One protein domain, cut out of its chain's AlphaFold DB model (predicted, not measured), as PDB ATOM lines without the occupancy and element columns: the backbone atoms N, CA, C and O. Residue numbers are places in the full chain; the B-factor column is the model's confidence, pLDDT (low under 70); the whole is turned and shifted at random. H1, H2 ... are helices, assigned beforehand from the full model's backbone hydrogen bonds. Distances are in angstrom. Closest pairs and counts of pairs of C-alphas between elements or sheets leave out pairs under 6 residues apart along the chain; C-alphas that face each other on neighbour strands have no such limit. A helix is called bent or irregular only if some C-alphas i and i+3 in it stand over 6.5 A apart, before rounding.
ATOM      1  N   LEU A 213      34.254 -26.164  -6.915       92.25
ATOM      2  CA  LEU A 213      34.617 -25.730  -5.563       92.25
ATOM      3  C   LEU A 213      35.525 -24.498  -5.603       92.25
ATOM      4  O   LEU A 213      35.310 -23.558  -4.840       92.25
ATOM      5  N   MET A 214      36.511 -24.480  -6.504       93.00
ATOM      6  CA  MET A 214      37.372 -23.315  -6.709       93.00
ATOM      7  C   MET A 214      36.559 -22.107  -7.186       93.00
ATOM      8  O   MET A 214      36.725 -21.017  -6.642       93.00
ATOM      9  N   ASP A 215      35.635 -22.299  -8.131       94.38
ATOM     10  CA  ASP A 215      34.758 -21.216  -8.586       94.38
ATOM     11  C   ASP A 215      33.843 -20.697  -7.476       94.38
ATOM     12  O   ASP A 215      33.730 -19.483  -7.315       94.38
ATOM     13  N   GLY A 216      33.282 -21.580  -6.646       94.94
ATOM     14  CA  GLY A 216      32.494 -21.178  -5.481       94.94
ATOM     15  C   GLY A 216      33.298 -20.348  -4.471       94.94
ATOM     16  O   GLY A 216      32.788 -19.369  -3.927       94.94
ATOM     17  N   LEU A 217      34.576 -20.679  -4.248       95.38
ATOM     18  CA  LEU A 217      35.469 -19.873  -3.406       95.38
ATOM     19  C   LEU A 217      35.776 -18.507  -4.037       95.38
ATOM     20  O   LEU A 217      35.786 -17.493  -3.341       95.38
ATOM     21  N   LEU A 218      35.986 -18.457  -5.353       96.12
ATOM     22  CA  LEU A 218      36.186 -17.203  -6.080       96.12
ATOM     23  C   LEU A 218      34.929 -16.320  -6.055       96.12
ATOM     24  O   LEU A 218      35.041 -15.106  -5.887       96.12
ATOM     25  N   ASP A 219      33.737 -16.906  -6.136       95.88
ATOM     26  CA  ASP A 219      32.476 -16.173  -6.001       95.88
ATOM     27  C   ASP A 219      32.307 -15.602  -4.589       95.88
ATOM     28  O   ASP A 219      31.878 -14.457  -4.427       95.88
ATOM     29  N   LEU A 220      32.741 -16.331  -3.554       95.94
ATOM     30  CA  LEU A 220      32.835 -15.783  -2.199       95.94
ATOM     31  C   LEU A 220      33.829 -14.615  -2.120       95.94
ATOM     32  O   LEU A 220      33.532 -13.623  -1.454       95.94
ATOM     33  N   CYS A 221      34.974 -14.678  -2.810       95.75
ATOM     34  CA  CYS A 221      35.904 -13.546  -2.906       95.75
ATOM     35  C   CYS A 221      35.284 -12.342  -3.635       95.75
ATOM     36  O   CYS A 221      35.503 -11.198  -3.233       95.75
ATOM     37  N   TYR A 222      34.475 -12.576  -4.669       94.62
ATOM     38  CA  TYR A 222      33.762 -11.515  -5.381       94.62
ATOM     39  C   TYR A 222      32.715 -10.842  -4.481       94.62
ATOM     40  O   TYR A 222      32.646  -9.614  -4.408       94.62
ATOM     41  N   ILE A 223      31.950 -11.632  -3.721       94.38
ATOM     42  CA  ILE A 223      31.010 -11.119  -2.715       94.38
ATOM     43  C   ILE A 223      31.766 -10.357  -1.615       94.38
ATOM     44  O   ILE A 223      31.324  -9.288  -1.186       94.38
ATOM     45  N   LEU A 224      32.925 -10.860  -1.179       94.00
ATOM     46  CA  LEU A 224      33.765 -10.228  -0.160       94.00
ATOM     47  C   LEU A 224      34.203  -8.813  -0.562       94.00
ATOM     48  O   LEU A 224      34.202  -7.919   0.286       94.00
ATOM     49  N   GLU A 225      34.552  -8.590  -1.833       91.06
ATOM     50  CA  GLU A 225      34.944  -7.267  -2.336       91.06
ATOM     51  C   GLU A 225      33.815  -6.236  -2.159       91.06
ATOM     52  O   GLU A 225      34.076  -5.096  -1.769       91.06
ATOM     53  N   LYS A 226      32.562  -6.666  -2.354       89.62
ATOM     54  CA  LYS A 226      31.350  -5.828  -2.282       89.62
ATOM     55  C   LYS A 226      30.753  -5.714  -0.878       89.62
ATOM     56  O   LYS A 226      29.907  -4.859  -0.621       89.62
ATOM     57  N   THR A 227      31.178  -6.574   0.039       91.81
ATOM     58  CA  THR A 227      30.654  -6.636   1.404       91.81
ATOM     59  C   THR A 227      31.193  -5.467   2.243       91.81
ATOM     60  O   THR A 227      32.381  -5.156   2.158       91.81
ATOM     61  N   PRO A 228      30.381  -4.812   3.095       89.50
ATOM     62  CA  PRO A 228      30.878  -3.775   4.000       89.50
ATOM     63  C   PRO A 228      31.885  -4.345   5.009       89.50
ATOM     64  O   PRO A 228      31.732  -5.476   5.466       89.50
ATOM     65  N   GLU A 229      32.884  -3.551   5.417       87.38
ATOM     66  CA  GLU A 229      34.000  -4.007   6.274       87.38
ATOM     67  C   GLU A 229      33.552  -4.770   7.534       87.38
ATOM     68  O   GLU A 229      34.167  -5.774   7.883       87.38
ATOM     69  N   LYS A 230      32.435  -4.366   8.157       87.44
ATOM     70  CA  LYS A 230      31.870  -5.008   9.361       87.44
ATOM     71  C   LYS A 230      31.550  -6.497   9.174       87.44
ATOM     72  O   LYS A 230      31.660  -7.263  10.123       87.44
ATOM     73  N   ASN A 231      31.178  -6.898   7.959       90.88
ATOM     74  CA  ASN A 231      30.726  -8.255   7.651       90.88
ATOM     75  C   ASN A 231      31.794  -9.075   6.908       90.88
ATOM     76  O   ASN A 231      31.608 -10.275   6.700       90.88
ATOM     77  N   LYS A 232      32.917  -8.453   6.516       91.81
ATOM     78  CA  LYS A 232      33.994  -9.127   5.776       91.81
ATOM     79  C   LYS A 232      34.617 -10.263   6.585       91.81
ATOM     80  O   LYS A 232      34.891 -11.313   6.014       91.81
ATOM     81  N   ASP A 233      34.780 -10.091   7.899       91.56
ATOM     82  CA  ASP A 233      35.433 -11.097   8.751       91.56
ATOM     83  C   ASP A 233      34.702 -12.450   8.727       91.56
ATOM     84  O   ASP A 233      35.347 -13.487   8.666       91.56
ATOM     85  N   VAL A 234      33.366 -12.458   8.648       92.31
ATOM     86  CA  VAL A 234      32.570 -13.698   8.567       92.31
ATOM     87  C   VAL A 234      32.853 -14.467   7.273       92.31
ATOM     88  O   VAL A 234      32.968 -15.691   7.281       92.31
ATOM     89  N   ILE A 235      32.971 -13.764   6.144       94.06
ATOM     90  CA  ILE A 235      33.267 -14.390   4.847       94.06
ATOM     91  C   ILE A 235      34.723 -14.865   4.811       94.06
ATOM     92  O   ILE A 235      35.002 -15.958   4.329       94.06
ATOM     93  N   ILE A 236      35.643 -14.078   5.369       94.38
ATOM     94  CA  ILE A 236      37.060 -14.439   5.464       94.38
ATOM     95  C   ILE A 236      37.243 -15.688   6.331       94.38
ATOM     96  O   ILE A 236      37.946 -16.607   5.922       94.38
ATOM     97  N   GLN A 237      36.551 -15.773   7.473       93.12
ATOM     98  CA  GLN A 237      36.528 -16.982   8.299       93.12
ATOM     99  C   GLN A 237      36.049 -18.191   7.495       93.12
ATOM    100  O   GLN A 237      36.713 -19.220   7.523       93.12
ATOM    101  N   LYS A 238      34.958 -18.055   6.724       92.88
ATOM    102  CA  LYS A 238      34.443 -19.124   5.847       92.88
ATOM    103  C   LYS A 238      35.447 -19.565   4.778       92.88
ATOM    104  O   LYS A 238      35.550 -20.755   4.507       92.88
ATOM    105  N   LEU A 239      36.188 -18.630   4.186       93.38
ATOM    106  CA  LEU A 239      37.222 -18.934   3.191       93.38
ATOM    107  C   LEU A 239      38.444 -19.629   3.809       93.38
ATOM    108  O   LEU A 239      39.098 -20.424   3.144       93.38
ATOM    109  N   LEU A 240      38.748 -19.349   5.079       93.19
ATOM    110  CA  LEU A 240      39.957 -19.824   5.753       93.19
ATOM    111  C   LEU A 240      39.730 -21.014   6.701       93.19
ATOM    112  O   LEU A 240      40.702 -21.472   7.296       93.19
ATOM    113  N   VAL A 241      38.508 -21.559   6.814       87.44
ATOM    114  CA  VAL A 241      38.168 -22.656   7.757       87.44
ATOM    115  C   VAL A 241      39.129 -23.842   7.657       87.44
ATOM    116  O   VAL A 241      39.507 -24.427   8.669       87.44
ATOM    117  N   HIS A 242      39.532 -24.198   6.437       82.88
ATOM    118  CA  HIS A 242      40.396 -25.350   6.164       82.88
ATOM    119  C   HIS A 242      41.803 -24.950   5.696       82.88
ATOM    120  O   HIS A 242      42.560 -25.798   5.223       82.88
ATOM    121  N   CYS A 243      42.165 -23.671   5.827       88.75
ATOM    122  CA  CYS A 243      43.466 -23.173   5.404       88.75
ATOM    123  C   CYS A 243      44.546 -23.596   6.410       88.75
ATOM    124  O   CYS A 243      44.531 -23.177   7.568       88.75
ATOM    125  N   LYS A 244      45.496 -24.419   5.954       86.00
ATOM    126  CA  LYS A 244      46.747 -24.699   6.678       86.00
ATOM    127  C   LYS A 244      47.854 -23.808   6.124       86.00
ATOM    128  O   LYS A 244      48.261 -22.835   6.761       86.00
ATOM    129  N   ASP A 245      48.292 -24.112   4.902       90.06
ATOM    130  CA  ASP A 245      49.264 -23.310   4.169       90.06
ATOM    131  C   ASP A 245      48.611 -22.383   3.156       90.06
ATOM    132  O   ASP A 245      48.871 -21.179   3.158       90.06
ATOM    133  N   TRP A 246      47.736 -22.961   2.342       93.19
ATOM    134  CA  TRP A 246      46.984 -22.295   1.287       93.19
ATOM    135  C   TRP A 246      45.522 -22.722   1.346       93.19
ATOM    136  O   TRP A 246      45.198 -23.772   1.912       93.19
ATOM    137  N   ILE A 247      44.641 -21.912   0.764       92.12
ATOM    138  CA  ILE A 247      43.190 -22.105   0.874       92.12
ATOM    139  C   ILE A 247      42.742 -23.373   0.149       92.12
ATOM    140  O   ILE A 247      41.943 -24.147   0.675       92.12
ATOM    141  N   TYR A 248      43.253 -23.589  -1.062       90.00
ATOM    142  CA  TYR A 248      42.792 -24.664  -1.929       90.00
ATOM    143  C   TYR A 248      43.810 -25.806  -1.985       90.00
ATOM    144  O   TYR A 248      44.936 -25.618  -2.435       90.00
ATOM    145  N   ASN A 249      43.427 -27.001  -1.520       87.00
ATOM    146  CA  ASN A 249      44.262 -28.216  -1.527       87.00
ATOM    147  C   ASN A 249      45.687 -28.033  -0.968       87.00
ATOM    148  O   ASN A 249      46.607 -28.749  -1.358       87.00
ATOM    149  N   ASN A 250      45.878 -27.083  -0.048       88.81
ATOM    150  CA  ASN A 250      47.185 -26.733   0.501       88.81
ATOM    151  C   ASN A 250      48.242 -26.364  -0.564       88.81
ATOM    152  O   ASN A 250      49.438 -26.537  -0.333       88.81
ATOM    153  N   ALA A 251      47.807 -25.850  -1.717       91.19
ATOM    154  CA  ALA A 251      48.659 -25.349  -2.787       91.19
ATOM    155  C   ALA A 251      48.271 -23.909  -3.152       91.19
ATOM    156  O   ALA A 251      47.102 -23.534  -3.081       91.19
ATOM    157  N   PHE A 252      49.257 -23.104  -3.550       91.88
ATOM    158  CA  PHE A 252      49.014 -21.729  -3.977       91.88
ATOM    159  C   PHE A 252      48.101 -21.705  -5.206       91.88
ATOM    160  O   PHE A 252      48.363 -22.393  -6.196       91.88
ATOM    161  N   SER A 253      47.036 -20.909  -5.140       93.19
ATOM    162  CA  SER A 253      45.994 -20.878  -6.163       93.19
ATOM    163  C   SER A 253      45.482 -19.465  -6.438       93.19
ATOM    164  O   SER A 253      45.730 -18.520  -5.684       93.19
ATOM    165  N   ILE A 254      44.682 -19.333  -7.498       95.50
ATOM    166  CA  ILE A 254      43.928 -18.113  -7.811       95.50
ATOM    167  C   ILE A 254      43.090 -17.588  -6.628       95.50
ATOM    168  O   ILE A 254      42.949 -16.374  -6.466       95.50
ATOM    169  N   VAL A 255      42.578 -18.476  -5.767       95.62
ATOM    170  CA  VAL A 255      41.755 -18.107  -4.603       95.62
ATOM    171  C   VAL A 255      42.575 -17.321  -3.580       95.62
ATOM    172  O   VAL A 255      42.101 -16.316  -3.048       95.62
ATOM    173  N   ASP A 256      43.825 -17.727  -3.339       95.38
ATOM    174  CA  ASP A 256      44.724 -17.043  -2.408       95.38
ATOM    175  C   ASP A 256      45.029 -15.619  -2.880       95.38
ATOM    176  O   ASP A 256      44.994 -14.675  -2.088       95.38
ATOM    177  N   VAL A 257      45.255 -15.450  -4.186       96.19
ATOM    178  CA  VAL A 257      45.496 -14.140  -4.808       96.19
ATOM    179  C   VAL A 257      44.253 -13.253  -4.730       96.19
ATOM    180  O   VAL A 257      44.364 -12.082  -4.354       96.19
ATOM    181  N   ALA A 258      43.070 -13.800  -5.029       96.06
ATOM    182  CA  ALA A 258      41.804 -13.076  -4.944       96.06
ATOM    183  C   ALA A 258      41.523 -12.594  -3.510       96.06
ATOM    184  O   ALA A 258      41.226 -11.416  -3.297       96.06
ATOM    185  N   LEU A 259      41.683 -13.476  -2.515       95.75
ATOM    186  CA  LEU A 259      41.502 -13.117  -1.111       95.75
ATOM    187  C   LEU A 259      42.548 -12.095  -0.656       95.75
ATOM    188  O   LEU A 259      42.198 -11.096  -0.023       95.75
ATOM    189  N   TYR A 260      43.824 -12.306  -0.994       95.19
ATOM    190  CA  TYR A 260      44.905 -11.393  -0.622       95.19
ATOM    191  C   TYR A 260      44.673  -9.988  -1.177       95.19
ATOM    192  O   TYR A 260      44.864  -9.012  -0.450       95.19
ATOM    193  N   ASN A 261      44.202  -9.879  -2.424       94.31
ATOM    194  CA  ASN A 261      43.904  -8.596  -3.051       94.31
ATOM    195  C   ASN A 261      42.911  -7.770  -2.225       94.31
ATOM    196  O   ASN A 261      43.097  -6.563  -2.080       94.31
ATOM    197  N   VAL A 262      41.891  -8.408  -1.645       93.69
ATOM    198  CA  VAL A 262      40.942  -7.720  -0.762       93.69
ATOM    199  C   VAL A 262      41.576  -7.454   0.604       93.69
ATOM    200  O   VAL A 262      41.570  -6.311   1.057       93.69
ATOM    201  N   VAL A 263      42.170  -8.473   1.241       93.75
ATOM    202  CA  VAL A 263      42.721  -8.392   2.610       93.75
ATOM    203  C   VAL A 263      43.800  -7.319   2.747       93.75
ATOM    204  O   VAL A 263      43.814  -6.590   3.738       93.75
ATOM    205  N   LYS A 264      44.673  -7.166   1.744       91.50
ATOM    206  CA  LYS A 264      45.762  -6.175   1.736       91.50
ATOM    207  C   LYS A 264      45.267  -4.728   1.827       91.50
ATOM    208  O   LYS A 264      46.040  -3.847   2.195       91.50
ATOM    209  N   GLN A 265      44.007  -4.487   1.476       89.25
ATOM    210  CA  GLN A 265      43.424  -3.154   1.355       89.25
ATOM    211  C   GLN A 265      42.487  -2.793   2.507       89.25
ATOM    212  O   GLN A 265      42.037  -1.649   2.573       89.25
ATOM    213  N   LEU A 266      42.204  -3.730   3.420       89.00
ATOM    214  CA  LEU A 266      41.468  -3.401   4.637       89.00
ATOM    215  C   LEU A 266      42.303  -2.484   5.533       89.00
ATOM    216  O   LEU A 266      43.513  -2.650   5.679       89.00
ATOM    217  N   ARG A 267      41.621  -1.541   6.188       82.38
ATOM    218  CA  ARG A 267      42.231  -0.617   7.157       82.38
ATOM    219  C   ARG A 267      42.804  -1.343   8.372       82.38
ATOM    220  O   ARG A 267      43.828  -0.936   8.909       82.38
ATOM    221  N   SER A 268      42.136  -2.411   8.800       82.62
ATOM    222  CA  SER A 268      42.558  -3.274   9.898       82.62
ATOM    223  C   SER A 268      42.661  -4.716   9.419       82.62
ATOM    224  O   SER A 268      41.806  -5.215   8.684       82.62
ATOM    225  N   LYS A 269      43.724  -5.405   9.845       79.50
ATOM    226  CA  LYS A 269      43.879  -6.827   9.554       79.50
ATOM    227  C   LYS A 269      42.792  -7.607  10.313       79.50
ATOM    228  O   LYS A 269      42.723  -7.475  11.538       79.50
ATOM    229  N   PRO A 270      41.962  -8.414   9.631       82.88
ATOM    230  CA  PRO A 270      40.966  -9.237  10.303       82.88
ATOM    231  C   PRO A 270      41.656 -10.277  11.190       82.88
ATOM    232  O   PRO A 270      42.659 -10.871  10.786       82.88
ATOM    233  N   LYS A 271      41.113 -10.526  12.389       82.88
ATOM    234  CA  LYS A 271      41.667 -11.515  13.337       82.88
ATOM    235  C   LYS A 271      41.655 -12.934  12.768       82.88
ATOM    236  O   LYS A 271      42.480 -13.755  13.151       82.88
ATOM    237  N   SER A 272      40.724 -13.201  11.858       85.75
ATOM    238  CA  SER A 272      40.557 -14.483  11.181       85.75
ATOM    239  C   SER A 272      41.666 -14.824  10.187       85.75
ATOM    240  O   SER A 272      41.765 -15.979   9.787       85.75
ATOM    241  N   VAL A 273      42.502 -13.858   9.781       91.00
ATOM    242  CA  VAL A 273      43.550 -14.077   8.777       91.00
ATOM    243  C   VAL A 273      44.852 -14.537   9.444       91.00
ATOM    244  O   VAL A 273      45.482 -13.734  10.143       91.00
ATOM    245  N   PRO A 274      45.339 -15.764   9.168       91.75
ATOM    246  CA  PRO A 274      46.629 -16.223   9.667       91.75
ATOM    247  C   PRO A 274      47.772 -15.325   9.182       91.75
ATOM    248  O   PRO A 274      47.883 -15.010   7.992       91.75
ATOM    249  N   SER A 275      48.663 -14.924  10.092       91.31
ATOM    250  CA  SER A 275      49.823 -14.099   9.729       91.31
ATOM    251  C   SER A 275      50.780 -14.802   8.777       91.31
ATOM    252  O   SER A 275      51.211 -14.182   7.809       91.31
ATOM    253  N   SER A 276      51.000 -16.102   8.970       92.19
ATOM    254  CA  SER A 276      51.818 -16.933   8.084       92.19
ATOM    255  C   SER A 276      51.292 -16.972   6.645       92.19
ATOM    256  O   SER A 276      52.064 -16.839   5.698       92.19
ATOM    257  N   TRP A 277      49.976 -17.125   6.452       94.62
ATOM    258  CA  TRP A 277      49.350 -17.070   5.126       94.62
ATOM    259  C   TRP A 277      49.528 -15.684   4.493       94.62
ATOM    260  O   TRP A 277      50.009 -15.578   3.367       94.62
ATOM    261  N   PHE A 278      49.240 -14.615   5.243       93.44
ATOM    262  CA  PHE A 278      49.335 -13.250   4.722       93.44
ATOM    263  C   PHE A 278      50.761 -12.875   4.292       93.44
ATOM    264  O   PHE A 278      50.946 -12.283   3.232       93.44
ATOM    265  N   GLU A 279      51.773 -13.236   5.083       93.50
ATOM    266  CA  GLU A 279      53.181 -12.975   4.757       93.50
ATOM    267  C   GLU A 279      53.650 -13.758   3.526       93.50
ATOM    268  O   GLU A 279      54.383 -13.218   2.696       93.50
ATOM    269  N   ARG A 280      53.206 -15.012   3.369       93.81
ATOM    270  CA  ARG A 280      53.483 -15.804   2.161       93.81
ATOM    271  C   ARG A 280      52.847 -15.178   0.925       93.81
ATOM    272  O   ARG A 280      53.547 -14.979  -0.065       93.81
ATOM    273  N   CYS A 281      51.570 -14.798   1.001       93.12
ATOM    274  CA  CYS A 281      50.897 -14.077  -0.079       93.12
ATOM    275  C   CYS A 281      51.609 -12.764  -0.404       93.12
ATOM    276  O   CYS A 281      51.784 -12.443  -1.573       93.12
ATOM    277  N   GLN A 282      52.073 -12.025   0.605       91.62
ATOM    278  CA  GLN A 282      52.817 -10.791   0.387       91.62
ATOM    279  C   GLN A 282      54.116 -11.044  -0.386       91.62
ATOM    280  O   GLN A 282      54.343 -10.391  -1.392       91.62
ATOM    281  N   LYS A 283      54.926 -12.044  -0.020       90.12
ATOM    282  CA  LYS A 283      56.162 -12.370  -0.766       90.12
ATOM    283  C   LYS A 283      55.914 -12.661  -2.252       90.12
ATOM    284  O   LYS A 283      56.737 -12.304  -3.095       90.12
ATOM    285  N   ILE A 284      54.783 -13.283  -2.580       86.44
ATOM    286  CA  ILE A 284      54.411 -13.587  -3.968       86.44
ATOM    287  C   ILE A 284      53.841 -12.336  -4.659       86.44
ATOM    288  O   ILE A 284      54.309 -11.965  -5.732       86.44
ATOM    289  N   CYS A 285      52.913 -11.630  -4.018       82.12
ATOM    290  CA  CYS A 285      52.105 -10.554  -4.604       82.12
ATOM    291  C   CYS A 285      52.616  -9.116  -4.349       82.12
ATOM    292  O   CYS A 285      51.897  -8.170  -4.668       82.12
ATOM    293  N   SER A 286      53.787  -8.912  -3.732       71.06
ATOM    294  CA  SER A 286      54.421  -7.588  -3.543       71.06
ATOM    295  C   SER A 286      55.873  -7.561  -3.963       71.06
ATOM    296  O   SER A 286      56.568  -8.542  -3.615       71.06
TER     297      SER A 286
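Overview. This is residues 213 to 286 of the 286 residues of the protein "Thioredoxin_16 domain-containing protein" of Chilo suppressalis (UniProt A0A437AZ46). Three helices, H1, H2 and H3, make a small up-and-down bundle, each running against the one before it, and their centres form a triangle. A fourth helix, H4, crosses H3 on the side away from H1. The printed part has 74 residues with four named helices, in the order H1, H2, H3, H4, and no named strand; its class is all helix. It is compact, with a radius of gyration of the C-alphas of 11.1 A, and rounded, spanning 29 by 25 by 19 A.

Along the chain. H1, residues 213 to 226, begins at C-alpha 213 (34.617, -25.730, -5.563) and is 20.4 A long from first to last C-alpha. H2, residues 229 to 240, measures 16.9 A and is irregular: C-alphas 230 and 233 are 7.1 A apart. H3, residues 254 to 263, measures 14.3 A and begins at C-alpha 254 (43.928, -18.113, -7.811). H4, residues 275 to 285, measures 14.9 A and ends at C-alpha 285 (52.105, -10.554, -4.604).

Arrangement. H1 and H2 form a helical hairpin and touch at a shallow tilt of 13 degrees, opposite ways; their closest C-alphas, of Leu 224 and Lys 232, are 6.0 A apart. H1 also touches H3, at a shallow tilt of 18 degrees and the same way; their closest C-alphas, of Leu 218 and Val 255, are 5.8 A apart. H2 and H3 are near each other, with 11 pairs of C-alphas within 10 A. H3 touches H4 about perpendicular, at 73 degrees; their closest C-alphas, of Tyr 260 and Cys 281, are 6.6 A apart. H4 is apart from H1 and H2. Every O i to N i+4 pair is within hydrogen-bond range in H3 and H4, against 9 of 10 in H1 and 5 of 8 in H2.

Size, cuts and confidence. The two C-alphas farthest apart, of Leu 213 and Arg 267, are 29.2 A apart. The printed part has no cut and ends at Ser 286, the chain's last residue. The link from H1 to H2 is tight, while those from H2 to H3, residues 241 to 253, and from H3 to H4, 11 residues, are long. The mean pLDDT of the printed part is 91.0, and no printed residue is under 70.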